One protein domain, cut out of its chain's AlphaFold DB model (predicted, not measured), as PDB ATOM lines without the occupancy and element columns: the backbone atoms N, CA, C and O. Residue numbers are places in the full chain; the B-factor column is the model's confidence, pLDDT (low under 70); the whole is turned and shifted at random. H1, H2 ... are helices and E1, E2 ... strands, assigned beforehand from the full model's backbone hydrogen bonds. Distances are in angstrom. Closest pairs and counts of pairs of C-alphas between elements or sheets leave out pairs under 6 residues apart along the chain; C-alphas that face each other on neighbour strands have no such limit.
ATOM      1  N   LYS A  23      29.865 -24.814  13.494       85.44
ATOM      2  CA  LYS A  23      28.652 -24.813  12.659       85.44
ATOM      3  C   LYS A  23      27.594 -23.844  13.159       85.44
ATOM      4  O   LYS A  23      26.795 -23.369  12.355       85.44
ATOM      5  N   LEU A  24      27.618 -23.495  14.444       88.75
ATOM      6  CA  LEU A  24      26.661 -22.556  15.017       88.75
ATOM      7  C   LEU A  24      26.682 -21.193  14.312       88.75
ATOM      8  O   LEU A  24      25.630 -20.582  14.150       88.75
ATOM      9  N   LYS A  25      27.844 -20.734  13.827       89.88
ATOM     10  CA  LYS A  25      27.941 -19.461  13.092       89.88
ATOM     11  C   LYS A  25      27.138 -19.454  11.789       89.88
ATOM     12  O   LYS A  25      26.667 -18.399  11.388       89.88
ATOM     13  N   ASP A  26      27.006 -20.614  11.144       88.81
ATOM     14  CA  ASP A  26      26.373 -20.744   9.830       88.81
ATOM     15  C   ASP A  26      24.838 -20.721   9.958       88.81
ATOM     16  O   ASP A  26      24.138 -20.394   9.004       88.81
ATOM     17  N   VAL A  27      24.318 -21.078  11.138       86.94
ATOM     18  CA  VAL A  27      22.879 -21.232  11.410       86.94
ATOM     19  C   VAL A  27      22.334 -20.219  12.419       86.94
ATOM     20  O   VAL A  27      21.130 -20.193  12.661       86.94
ATOM     21  N   CYS A  28      23.194 -19.398  13.029       89.44
ATOM     22  CA  CYS A  28      22.765 -18.417  14.017       89.44
ATOM     23  C   CYS A  28      21.990 -17.275  13.348       89.44
ATOM     24  O   CYS A  28      22.547 -16.480  12.594       89.44
ATOM     25  N   ASP A  29      20.705 -17.157  13.679       90.25
ATOM     26  CA  ASP A  29      19.790 -16.127  13.181       90.25
ATOM     27  C   ASP A  29      19.757 -14.865  14.070       90.25
ATOM     28  O   ASP A  29      18.803 -14.082  14.036       90.25
ATOM     29  N   GLY A  30      20.792 -14.668  14.890       91.94
ATOM     30  CA  GLY A  30      20.880 -13.608  15.891       91.94
ATOM     31  C   GLY A  30      22.315 -13.164  16.180       91.94
ATOM     32  O   GLY A  30      23.190 -13.201  15.317       91.94
ATOM     33  N   LYS A  31      22.564 -12.711  17.411       94.81
ATOM     34  CA  LYS A  31      23.905 -12.357  17.884       94.81
ATOM     35  C   LYS A  31      24.640 -13.634  18.280       94.81
ATOM     36  O   LYS A  31      24.219 -14.335  19.197       94.81
ATOM     37  N   LEU A  32      25.765 -13.893  17.623       94.81
ATOM     38  CA  LEU A  32      26.708 -14.930  18.017       94.81
ATOM     39  C   LEU A  32      27.703 -14.356  19.035       94.81
ATOM     40  O   LEU A  32      28.373 -13.364  18.750       94.81
ATOM     41  N   ILE A  33      27.795 -14.968  20.211       94.75
ATOM     42  CA  ILE A  33      28.788 -14.651  21.245       94.75
ATOM     43  C   ILE A  33      29.757 -15.829  21.292       94.75
ATOM     44  O   ILE A  33      29.347 -16.963  21.534       94.75
ATOM     45  N   THR A  34      31.027 -15.575  20.989       94.06
ATOM     46  CA  THR A  34      32.041 -16.618  20.795       94.06
ATOM     47  C   THR A  34      33.012 -16.701  21.960       94.06
ATOM     48  O   THR A  34      33.345 -15.665  22.529       94.06
ATOM     49  N   ASN A  35      33.549 -17.892  22.229       93.69
ATOM     50  CA  ASN A  35      34.606 -18.123  23.229       93.69
ATOM     51  C   ASN A  35      34.244 -17.569  24.612       93.69
ATOM     52  O   ASN A  35      35.035 -16.877  25.251       93.69
ATOM     53  N   THR A  36      33.014 -17.833  25.043       94.50
ATOM     54  CA  THR A  36      32.478 -17.345  26.311       94.50
ATOM     55  C   THR A  36      32.224 -18.499  27.276       94.50
ATOM     56  O   THR A  36      32.366 -19.664  26.911       94.50
ATOM     57  N   SER A  37      31.865 -18.192  28.521       95.44
ATOM     58  CA  SER A  37      31.548 -19.198  29.540       95.44
ATOM     59  C   SER A  37      30.179 -18.937  30.151       95.44
ATOM     60  O   SER A  37      29.760 -17.791  30.337       95.44
ATOM     61  N   ILE A  38      29.477 -20.022  30.472       97.12
ATOM     62  CA  ILE A  38      28.249 -19.954  31.257       97.12
ATOM     63  C   ILE A  38      28.657 -19.835  32.718       97.12
ATOM     64  O   ILE A  38      29.282 -20.733  33.272       97.12
ATOM     65  N   SER A  39      28.305 -18.714  33.335       97.62
ATOM     66  CA  SER A  39      28.658 -18.402  34.725       97.62
ATOM     67  C   SER A  39      27.582 -18.815  35.731       97.62
ATOM     68  O   SER A  39      27.862 -18.935  36.921       97.62
ATOM     69  N   SER A  40      26.348 -19.033  35.273       97.38
ATOM     70  CA  SER A  40      25.248 -19.529  36.098       97.38
ATOM     71  C   SER A  40      24.122 -20.084  35.229       97.38
ATOM     72  O   SER A  40      23.941 -19.651  34.089       97.38
ATOM     73  N   ILE A  41      23.357 -21.024  35.783       95.25
ATOM     74  CA  ILE A  41      22.137 -21.572  35.186       95.25
ATOM     75  C   ILE A  41      21.047 -21.594  36.252       95.25
ATOM     76  O   ILE A  41      21.305 -21.976  37.394       95.25
ATOM     77  N   ASN A  42      19.823 -21.230  35.882       93.00
ATOM     78  CA  ASN A  42      18.649 -21.478  36.713       93.00
ATOM     79  C   ASN A  42      17.453 -21.944  35.866       93.00
ATOM     80  O   ASN A  42      17.434 -21.777  34.646       93.00
ATOM     81  N   ILE A  43      16.471 -22.552  36.534       90.12
ATOM     82  CA  ILE A  43      15.206 -22.968  35.930       90.12
ATOM     83  C   ILE A  43      14.086 -22.259  36.686       90.12
ATOM     84  O   ILE A  43      13.709 -22.665  37.785       90.12
ATOM     85  N   THR A  44      13.595 -21.163  36.120       90.31
ATOM     86  CA  THR A  44      12.552 -20.316  36.719       90.31
ATOM     87  C   THR A  44      11.612 -19.827  35.623       90.31
ATOM     88  O   THR A  44      11.384 -20.538  34.652       90.31
ATOM     89  N   SER A  45      11.073 -18.619  35.749       88.62
ATOM     90  CA  SER A  45      10.440 -17.900  34.648       88.62
ATOM     91  C   SER A  45      11.464 -17.337  33.668       88.62
ATOM     92  O   SER A  45      12.629 -17.144  34.022       88.62
ATOM     93  N   ASN A  46      11.005 -17.066  32.447       84.56
ATOM     94  CA  ASN A  46      11.771 -16.353  31.430       84.56
ATOM     95  C   ASN A  46      11.793 -14.827  31.672       84.56
ATOM     96  O   ASN A  46      11.164 -14.346  32.618       84.56
ATOM     97  N   GLN A  47      12.442 -14.045  30.797       82.50
ATOM     98  CA  GLN A  47      12.519 -12.576  30.919       82.50
ATOM     99  C   GLN A  47      11.152 -11.868  30.990       82.50
ATOM    100  O   GLN A  47      11.056 -10.777  31.548       82.50
ATOM    101  N   ASN A  48      10.090 -12.488  30.467       84.62
ATOM    102  CA  ASN A  48       8.723 -11.960  30.482       84.62
ATOM    103  C   ASN A  48       7.860 -12.515  31.634       84.62
ATOM    104  O   ASN A  48       6.658 -12.260  31.668       84.62
ATOM    105  N   GLY A  49       8.434 -13.294  32.558       83.75
ATOM    106  CA  GLY A  49       7.709 -13.881  33.693       83.75
ATOM    107  C   GLY A  49       6.872 -15.122  33.353       83.75
ATOM    108  O   GLY A  49       6.048 -15.546  34.161       83.75
ATOM    109  N   ASN A  50       7.071 -15.725  32.181       82.88
ATOM    110  CA  ASN A  50       6.260 -16.834  31.679       82.88
ATOM    111  C   ASN A  50       6.936 -18.198  31.861       82.88
ATOM    112  O   ASN A  50       8.124 -18.330  31.560       82.88
ATOM    113  N   GLY A  51       6.123 -19.209  32.215       73.75
ATOM    114  CA  GLY A  51       6.427 -20.653  32.164       73.75
ATOM    115  C   GLY A  51       7.697 -21.093  32.905       73.75
ATOM    116  O   GLY A  51       8.366 -20.269  33.518       73.75
ATOM    117  N   PRO A  52       8.055 -22.390  32.874       84.12
ATOM    118  CA  PRO A  52       9.421 -22.798  33.155       84.12
ATOM    119  C   PRO A  52      10.303 -22.486  31.938       84.12
ATOM    120  O   PRO A  52       9.999 -22.881  30.807       84.12
ATOM    121  N   ALA A  53      11.408 -21.797  32.175       88.06
ATOM    122  CA  ALA A  53      12.460 -21.514  31.216       88.06
ATOM    123  C   ALA A  53      13.814 -21.867  31.827       88.06
ATOM    124  O   ALA A  53      14.021 -21.725  33.035       88.06
ATOM    125  N   MET A  54      14.735 -22.325  30.984       90.81
ATOM    126  CA  MET A  54      16.143 -22.371  31.347       90.81
ATOM    127  C   MET A  54      16.732 -20.992  31.087       90.81
ATOM    128  O   MET A  54      16.637 -20.489  29.970       90.81
ATOM    129  N   ASN A  55      17.395 -20.432  32.091       93.31
ATOM    130  CA  ASN A  55      18.148 -19.194  31.970       93.31
ATOM    131  C   ASN A  55      19.643 -19.492  32.098       93.31
ATOM    132  O   ASN A  55      20.056 -20.170  33.040       93.31
ATOM    133  N   VAL A  56      20.453 -18.958  31.184       95.44
ATOM    134  CA  VAL A  56      21.921 -19.031  31.225       95.44
ATOM    135  C   VAL A  56      22.508 -17.631  31.384       95.44
ATOM    136  O   VAL A  56      22.089 -16.698  30.700       95.44
ATOM    137  N   LEU A  57      23.467 -17.469  32.297       96.94
ATOM    138  CA  LEU A  57      24.166 -16.206  32.532       96.94
ATOM    139  C   LEU A  57      25.498 -16.199  31.789       96.94
ATOM    140  O   LEU A  57      26.416 -16.947  32.140       96.94
ATOM    141  N   VAL A  58      25.622 -15.316  30.806       96.19
ATOM    142  CA  VAL A  58      26.823 -15.154  29.982       96.19
ATOM    143  C   VAL A  58      27.171 -13.672  29.902       96.19
ATOM    144  O   VAL A  58      26.296 -12.845  29.669       96.19
ATOM    145  N   GLU A  59      28.437 -13.317  30.144       94.50
ATOM    146  CA  GLU A  59      28.922 -11.920  30.124       94.50
ATOM    147  C   GLU A  59      28.088 -10.954  30.997       94.50
ATOM    148  O   GLU A  59      27.907  -9.781  30.675       94.50
ATOM    149  N   GLY A  60      27.548 -11.451  32.116       95.25
ATOM    150  CA  GLY A  60      26.698 -10.668  33.020       95.25
ATOM    151  C   GLY A  60      25.263 -10.440  32.525       95.25
ATOM    152  O   GLY A  60      24.523  -9.690  33.158       95.25
ATOM    153  N   GLN A  61      24.849 -11.084  31.429       96.00
ATOM    154  CA  GLN A  61      23.492 -11.018  30.884       96.00
ATOM    155  C   GLN A  61      22.805 -12.386  30.911       96.00
ATOM    156  O   GLN A  61      23.397 -13.406  30.558       96.00
ATOM    157  N   TRP A  62      21.542 -12.404  31.341       95.25
ATOM    158  CA  TRP A  62      20.707 -13.604  31.323       95.25
ATOM    159  C   TRP A  62      20.058 -13.783  29.954       95.25
ATOM    160  O   TRP A  62      19.440 -12.851  29.442       95.25
ATOM    161  N   TYR A  63      20.142 -14.992  29.408       94.50
ATOM    162  CA  TYR A  63      19.444 -15.407  28.194       94.50
ATOM    163  C   TYR A  63      18.565 -16.614  28.493       94.50
ATOM    164  O   TYR A  63      19.003 -17.518  29.205       94.50
ATOM    165  N   ASP A  64      17.348 -16.638  27.954       92.06
ATOM    166  CA  ASP A  64      16.347 -17.643  28.320       92.06
ATOM    167  C   ASP A  64      15.870 -18.506  27.150       92.06
ATOM    168  O   ASP A  64      15.937 -18.110  25.991       92.06
ATOM    169  N   THR A  65      15.414 -19.721  27.437       88.81
ATOM    170  CA  THR A  65      14.670 -20.538  26.475       88.81
ATOM    171  C   THR A  65      13.557 -21.301  27.182       88.81
ATOM    172  O   THR A  65      13.738 -21.817  28.289       88.81
ATOM    173  N   TYR A  66      12.376 -21.347  26.565       85.50
ATOM    174  CA  TYR A  66      11.189 -21.966  27.150       85.50
ATOM    175  C   TYR A  66      11.319 -23.490  27.217       85.50
ATOM    176  O   TYR A  66      11.555 -24.139  26.206       85.50
ATOM    177  N   LEU A  67      11.038 -24.071  28.387       77.44
ATOM    178  CA  LEU A  67      11.031 -25.525  28.611       77.44
ATOM    179  C   LEU A  67       9.661 -26.175  28.340       77.44
ATOM    180  O   LEU A  67       9.443 -27.335  28.680       77.44
ATOM    181  N   THR A  68       8.696 -25.439  27.777       67.69
ATOM    182  CA  THR A  68       7.319 -25.939  27.628       67.69
ATOM    183  C   THR A  68       7.149 -26.730  26.323       67.69
ATOM    184  O   THR A  68       7.446 -26.199  25.249       67.69
ATOM    185  N   PRO A  69       6.624 -27.969  26.364       52.22
ATOM    186  CA  PRO A  69       6.339 -28.744  25.163       52.22
ATOM    187  C   PRO A  69       5.099 -28.173  24.463       52.22
ATOM    188  O   PRO A  69       4.009 -28.145  25.029       52.22
ATOM    189  N   GLY A  70       5.264 -27.696  23.230       51.81
ATOM    190  CA  GLY A  70       4.156 -27.141  22.442       51.81
ATOM    191  C   GLY A  70       4.558 -26.242  21.276       51.81
ATOM    192  O   GLY A  70       3.726 -25.962  20.421       51.81
ATOM    193  N   ILE A  71       5.824 -25.827  21.184       49.12
ATOM    194  CA  ILE A  71       6.328 -25.028  20.061       49.12
ATOM    195  C   ILE A  71       7.610 -25.702  19.542       49.12
ATOM    196  O   ILE A  71       8.720 -25.410  19.965       49.12
ATOM    197  N   THR A  72       7.420 -26.707  18.681       42.59
ATOM    198  CA  THR A  72       8.394 -27.282  17.720       42.59
ATOM    199  C   THR A  72       9.735 -27.891  18.171       42.59
ATOM    200  O   THR A  72      10.421 -28.420  17.304       42.59
ATOM    201  N   GLU A  73      10.146 -27.901  19.445       50.88
ATOM    202  CA  GLU A  73      11.562 -28.215  19.766       50.88
ATOM    203  C   GLU A  73      11.798 -29.039  21.046       50.88
ATOM    204  O   GLU A  73      12.812 -28.860  21.715       50.88
ATOM    205  N   GLY A  74      10.917 -29.990  21.385       45.44
ATOM    206  CA  GLY A  74      11.079 -30.833  22.584       45.44
ATOM    207  C   GLY A  74      12.495 -31.413  22.747       45.44
ATOM    208  O   GLY A  74      13.059 -31.318  23.823       45.44
ATOM    209  N   ASN A  75      13.131 -31.891  21.671       51.62
ATOM    210  CA  ASN A  75      14.514 -32.398  21.724       51.62
ATOM    211  C   ASN A  75      15.591 -31.305  21.610       51.62
ATOM    212  O   ASN A  75      16.691 -31.481  22.128       51.62
ATOM    213  N   GLY A  76      15.293 -30.192  20.935       66.25
ATOM    214  CA  GLY A  76      16.237 -29.083  20.771       66.25
ATOM    215  C   GLY A  76      16.500 -28.384  22.099       66.25
ATOM    216  O   GLY A  76      17.648 -28.166  22.466       66.25
ATOM    217  N   VAL A  77      15.440 -28.133  22.869       73.94
ATOM    218  CA  VAL A  77      15.530 -27.476  24.175       73.94
ATOM    219  C   VAL A  77      16.221 -28.359  25.219       73.94
ATOM    220  O   VAL A  77      17.056 -27.853  25.967       73.94
ATOM    221  N   TYR A  78      15.956 -29.673  25.246       76.62
ATOM    222  CA  TYR A  78      16.710 -30.583  26.122       76.62
ATOM    223  C   TYR A  78      18.188 -30.660  25.724       76.62
ATOM    224  O   TYR A  78      19.046 -30.591  26.595       76.62
ATOM    225  N   GLY A  79      18.502 -30.691  24.424       82.75
ATOM    226  CA  GLY A  79      19.888 -30.623  23.951       82.75
ATOM    227  C   GLY A  79      20.591 -29.320  24.352       82.75
ATOM    228  O   GLY A  79      21.737 -29.354  24.797       82.75
ATOM    229  N   LEU A  80      19.897 -28.178  24.261       87.62
ATOM    230  CA  LEU A  80      20.399 -26.891  24.758       87.62
ATOM    231  C   LEU A  80      20.668 -26.945  26.263       87.62
ATOM    232  O   LEU A  80      21.707 -26.454  26.702       87.62
ATOM    233  N   TYR A  81      19.756 -27.535  27.039       89.25
ATOM    234  CA  TYR A  81      19.926 -27.705  28.478       89.25
ATOM    235  C   TYR A  81      21.127 -28.586  28.809       89.25
ATOM    236  O   TYR A  81      22.006 -28.142  29.540       89.25
ATOM    237  N   ASP A  82      21.214 -29.780  28.229       89.75
ATOM    238  CA  ASP A  82      22.292 -30.730  28.502       89.75
ATOM    239  C   ASP A  82      23.658 -30.140  28.144       89.75
ATOM    240  O   ASP A  82      24.600 -30.222  28.932       89.75
ATOM    241  N   MET A  83      23.771 -29.482  26.985       91.12
ATOM    242  CA  MET A  83      25.010 -28.814  26.583       91.12
ATOM    243  C   MET A  83      25.354 -27.638  27.500       91.12
ATOM    244  O   MET A  83      26.512 -27.504  27.897       91.12
ATOM    245  N   SER A  84      24.370 -26.812  27.869       94.06
ATOM    246  CA  SER A  84      24.582 -25.678  28.779       94.06
ATOM    247  C   SER A  84      25.024 -26.159  30.158       94.06
ATOM    248  O   SER A  84      25.989 -25.647  30.720       94.06
ATOM    249  N   HIS A  85      24.353 -27.181  30.684       94.19
ATOM    250  CA  HIS A  85      24.646 -27.769  31.981       94.19
ATOM    251  C   HIS A  85      26.022 -28.437  32.002       94.19
ATOM    252  O   HIS A  85      26.801 -28.203  32.924       94.19
ATOM    253  N   ASN A  86      26.362 -29.198  30.959       94.19
ATOM    254  CA  ASN A  86      27.682 -29.799  30.804       94.19
ATOM    255  C   ASN A  86      28.788 -28.731  30.742       94.19
ATOM    256  O   ASN A  86      29.796 -28.852  31.437       94.19
ATOM    257  N   ALA A  87      28.583 -27.664  29.961       95.06
ATOM    258  CA  ALA A  87      29.532 -26.560  29.869       95.06
ATOM    259  C   ALA A  87      29.736 -25.856  31.216       95.06
ATOM    260  O   ALA A  87      30.873 -25.615  31.613       95.06
ATOM    261  N   TYR A  88      28.645 -25.577  31.934       96.25
ATOM    262  CA  TYR A  88      28.685 -24.950  33.252       96.25
ATOM    263  C   TYR A  88      29.420 -25.817  34.284       96.25
ATOM    264  O   TYR A  88      30.332 -25.333  34.951       96.25
ATOM    265  N   LEU A  89      29.073 -27.105  34.391       96.38
ATOM    266  CA  LEU A  89      29.677 -28.012  35.374       96.38
ATOM    267  C   LEU A  89      31.169 -28.257  35.135       96.38
ATOM    268  O   LEU A  89      31.921 -28.421  36.092       96.38
ATOM    269  N   ASN A  90      31.591 -28.287  33.871       94.25
ATOM    270  CA  ASN A  90      32.973 -28.586  33.493       94.25
ATOM    271  C   ASN A  90      33.790 -27.333  33.146       94.25
ATOM    272  O   ASN A  90      34.910 -27.465  32.658       94.25
ATOM    273  N   ALA A  91      33.245 -26.134  33.385       92.88
ATOM    274  CA  ALA A  91      33.875 -24.856  33.048       92.88
ATOM    275  C   ALA A  91      34.391 -24.799  31.593       92.88
ATOM    276  O   ALA A  91      35.480 -24.289  31.323       92.88
ATOM    277  N   LEU A  92      33.616 -25.351  30.653       93.31
ATOM    278  CA  LEU A  92      33.970 -25.368  29.235       93.31
ATOM    279  C   LEU A  92      33.603 -24.041  28.573       93.31
ATOM    280  O   LEU A  92      32.564 -23.443  28.863       93.31
ATOM    281  N   GLU A  93      34.439 -23.615  27.628       93.88
ATOM    282  CA  GLU A  93      34.094 -22.507  26.746       93.88
ATOM    283  C   GLU A  93      33.051 -22.938  25.710       93.88
ATOM    284  O   GLU A  93      33.021 -24.081  25.238       93.88
ATOM    285  N   VAL A  94      32.198 -21.992  25.335       94.06
ATOM    286  CA  VAL A  94      31.103 -22.196  24.394       94.06
ATOM    287  C   VAL A  94      30.983 -21.035  23.422       94.06
ATOM    288  O   VAL A  94      31.378 -19.902  23.703       94.06
ATOM    289  N   ASN A  95      30.373 -21.317  22.277       94.31
ATOM    290  CA  ASN A  95      29.745 -20.309  21.439       94.31
ATOM    291  C   ASN A  95      28.238 -20.353  21.696       94.31
ATOM    292  O   ASN A  95      27.659 -21.439  21.727       94.31
ATOM    293  N   ILE A  96      27.596 -19.198  21.857       94.50
ATOM    294  CA  ILE A  96      26.141 -19.107  22.021       94.50
ATOM    295  C   ILE A  96      25.521 -18.225  20.942       94.50
ATOM    296  O   ILE A  96      26.088 -17.211  20.540       94.50
ATOM    297  N   CYS A  97      24.335 -18.607  20.484       93.50
ATOM    298  CA  CYS A  97      23.505 -17.806  19.597       93.50
ATOM    299  C   CYS A  97      22.316 -17.265  20.386       93.50
ATOM    300  O   CYS A  97      21.567 -18.042  20.986       93.50
ATOM    301  N   VAL A  98      22.130 -15.946  20.373       94.12
ATOM    302  CA  VAL A  98      21.035 -15.280  21.086       94.12
ATOM    303  C   VAL A  98      20.230 -14.383  20.157       94.12
ATOM    304  O   VAL A  98      20.782 -13.668  19.320       94.12
ATOM    305  N   ARG A  99      18.905 -14.376  20.313       91.31
ATOM    306  CA  ARG A  99      18.002 -13.530  19.524       91.31
ATOM    307  C   ARG A  99      16.928 -12.933  20.420       91.31
ATOM    308  O   ARG A  99      16.128 -13.659  21.002       91.31
ATOM    309  N   LEU A 100      16.904 -11.600  20.507       90.81
ATOM    310  CA  LEU A 100      15.929 -10.853  21.316       90.81
ATOM    311  C   LEU A 100      15.864 -11.351  22.774       90.81
ATOM    312  O   LEU A 100      14.782 -11.579  23.296       90.81
ATOM    313  N   GLY A 101      17.021 -11.599  23.397       89.00
ATOM    314  CA  GLY A 101      17.102 -12.119  24.769       89.00
ATOM    315  C   GLY A 101      16.950 -13.640  24.904       89.00
ATOM    316  O   GLY A 101      17.312 -14.181  25.943       89.00
ATOM    317  N   ASN A 102      16.523 -14.343  23.850       90.19
ATOM    318  CA  ASN A 102      16.352 -15.794  23.885       90.19
ATOM    319  C   ASN A 102      17.640 -16.527  23.496       90.19
ATOM    320  O   ASN A 102      18.283 -16.167  22.504       90.19
ATOM    321  N   LEU A 103      17.969 -17.599  24.213       91.44
ATOM    322  CA  LEU A 103      18.989 -18.573  23.851       91.44
ATOM    323  C   LEU A 103      18.471 -19.459  22.708       91.44
ATOM    324  O   LEU A 103      17.494 -20.190  22.860       91.44
ATOM    325  N   ARG A 104      19.134 -19.388  21.552       90.25
ATOM    326  CA  ARG A 104      18.756 -20.109  20.322       90.25
ATOM    327  C   ARG A 104      19.668 -21.288  20.012       90.25
ATOM    328  O   ARG A 104      19.266 -22.199  19.301       90.25
ATOM    329  N   GLY A 105      20.902 -21.257  20.504       91.50
ATOM    330  CA  GLY A 105      21.920 -22.233  20.146       91.50
ATOM    331  C   GLY A 105      23.112 -22.179  21.086       91.50
ATOM    332  O   GLY A 105      23.464 -21.107  21.579       91.50
ATOM    333  N   ILE A 106      23.738 -23.330  21.292       92.06
ATOM    334  CA  ILE A 106      24.995 -23.476  22.018       92.06
ATOM    335  C   ILE A 106      25.879 -24.477  21.282       92.06
ATOM    336  O   ILE A 106      25.394 -25.450  20.709       92.06
ATOM    337  N   GLU A 107      27.178 -24.226  21.286       91.44
ATOM    338  CA  GLU A 107      28.178 -25.118  20.722       91.44
ATOM    339  C   GLU A 107      29.377 -25.166  21.665       91.44
ATOM    340  O   GLU A 107      29.964 -24.129  21.980       91.44
TER     341      GLU A 107
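What this domain is: This is residues 23 to 107 of the 112 residues of an uncharacterized protein of Photorhabdus luminescens subsp. mexicana (UniProt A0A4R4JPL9). Two small three-stranded sheets, E1 E5 E6 and E2 E3 E4, form a sandwich, partly face to face with their strands crossed at 60 degrees, and the long helix H2 packs over both of them. The short helix H1 is at the edge of the body, beside E5 and E6. The printed part has 85 residues with two named helices and six named strands, in the order H1 E1 E2 E3 E4 H2 E5 E6; both sheets are antiparallel, and the class is mixed, helices and strands. It is compact, with a radius of gyration of the C-alphas of 11.8 A, and rounded, spanning 30 by 26 by 21 A.

How they stand to each other: H1, residues 24 to 27, only grazes the strongly twisted sheet of E1, residues 31 to 37, E5, residues 93 to 99, and E6, residues 102 to 107. E1 and E5 are antiparallel at 154 degrees, with N 33 and O 96 2.8 A apart, within hydrogen-bond range. E5 and E6 form a hairpin, with N 97 and O 105 at 2.9 A, also within range. The other sheet is a meander, each strand the antiparallel neighbour of the one before: E2, residues 40 to 44, E3, residues 53 to 58, and E4, residues 61 to 66. N 55 and O 42, 2.9 A, are within hydrogen-bond range across the hairpin E2 and E3, and N 56 and O 63, 2.8 A, across the hairpin E3 and E4. Between the sheets, the closest C-alphas of E4 and E6 are those of Asp 64 and Asn 102, 4.8 A apart. H2, residues 74 to 89, is on both sheets, making two layers with each, a helix on one face of a sheet. Its height over the sheet E2 E3 E4 is 9.9 A, and it runs slantwise to the strands, at 38 degrees to E3 on the local plane. Its height over the sheet E1 E5 E6 is 9.2 A, and it runs across the strands, at 66 degrees to E6 on the local plane. The closest C-alphas of H2 and E6 are those of Leu 80 and Ile 106, 6.3 A apart. In H2, 11 of 12 O i to N i+4 pairs are within hydrogen-bond range; H1 is too short for such a pair.

Where its parts are: H1 begins at C-alpha 24, (26.661, -22.556, 15.017). E1 measures 15.5 A, E3 15.8 A and E4 16.9 A. H2 measures 22.7 A, from C-alpha 74 at (11.079, -30.833, 22.584). E5 measures 19.8 A, and E6 ends at C-alpha 107, (28.178, -25.118, 20.722).

The domain as a whole: The C-alphas of Asn 35 and Gly 70, the two farthest apart, are 31.8 A from each other. The printed part has no cut and no long link. Mean pLDDT of the printed part is 86.8, and residues 68 to 76 are under 70.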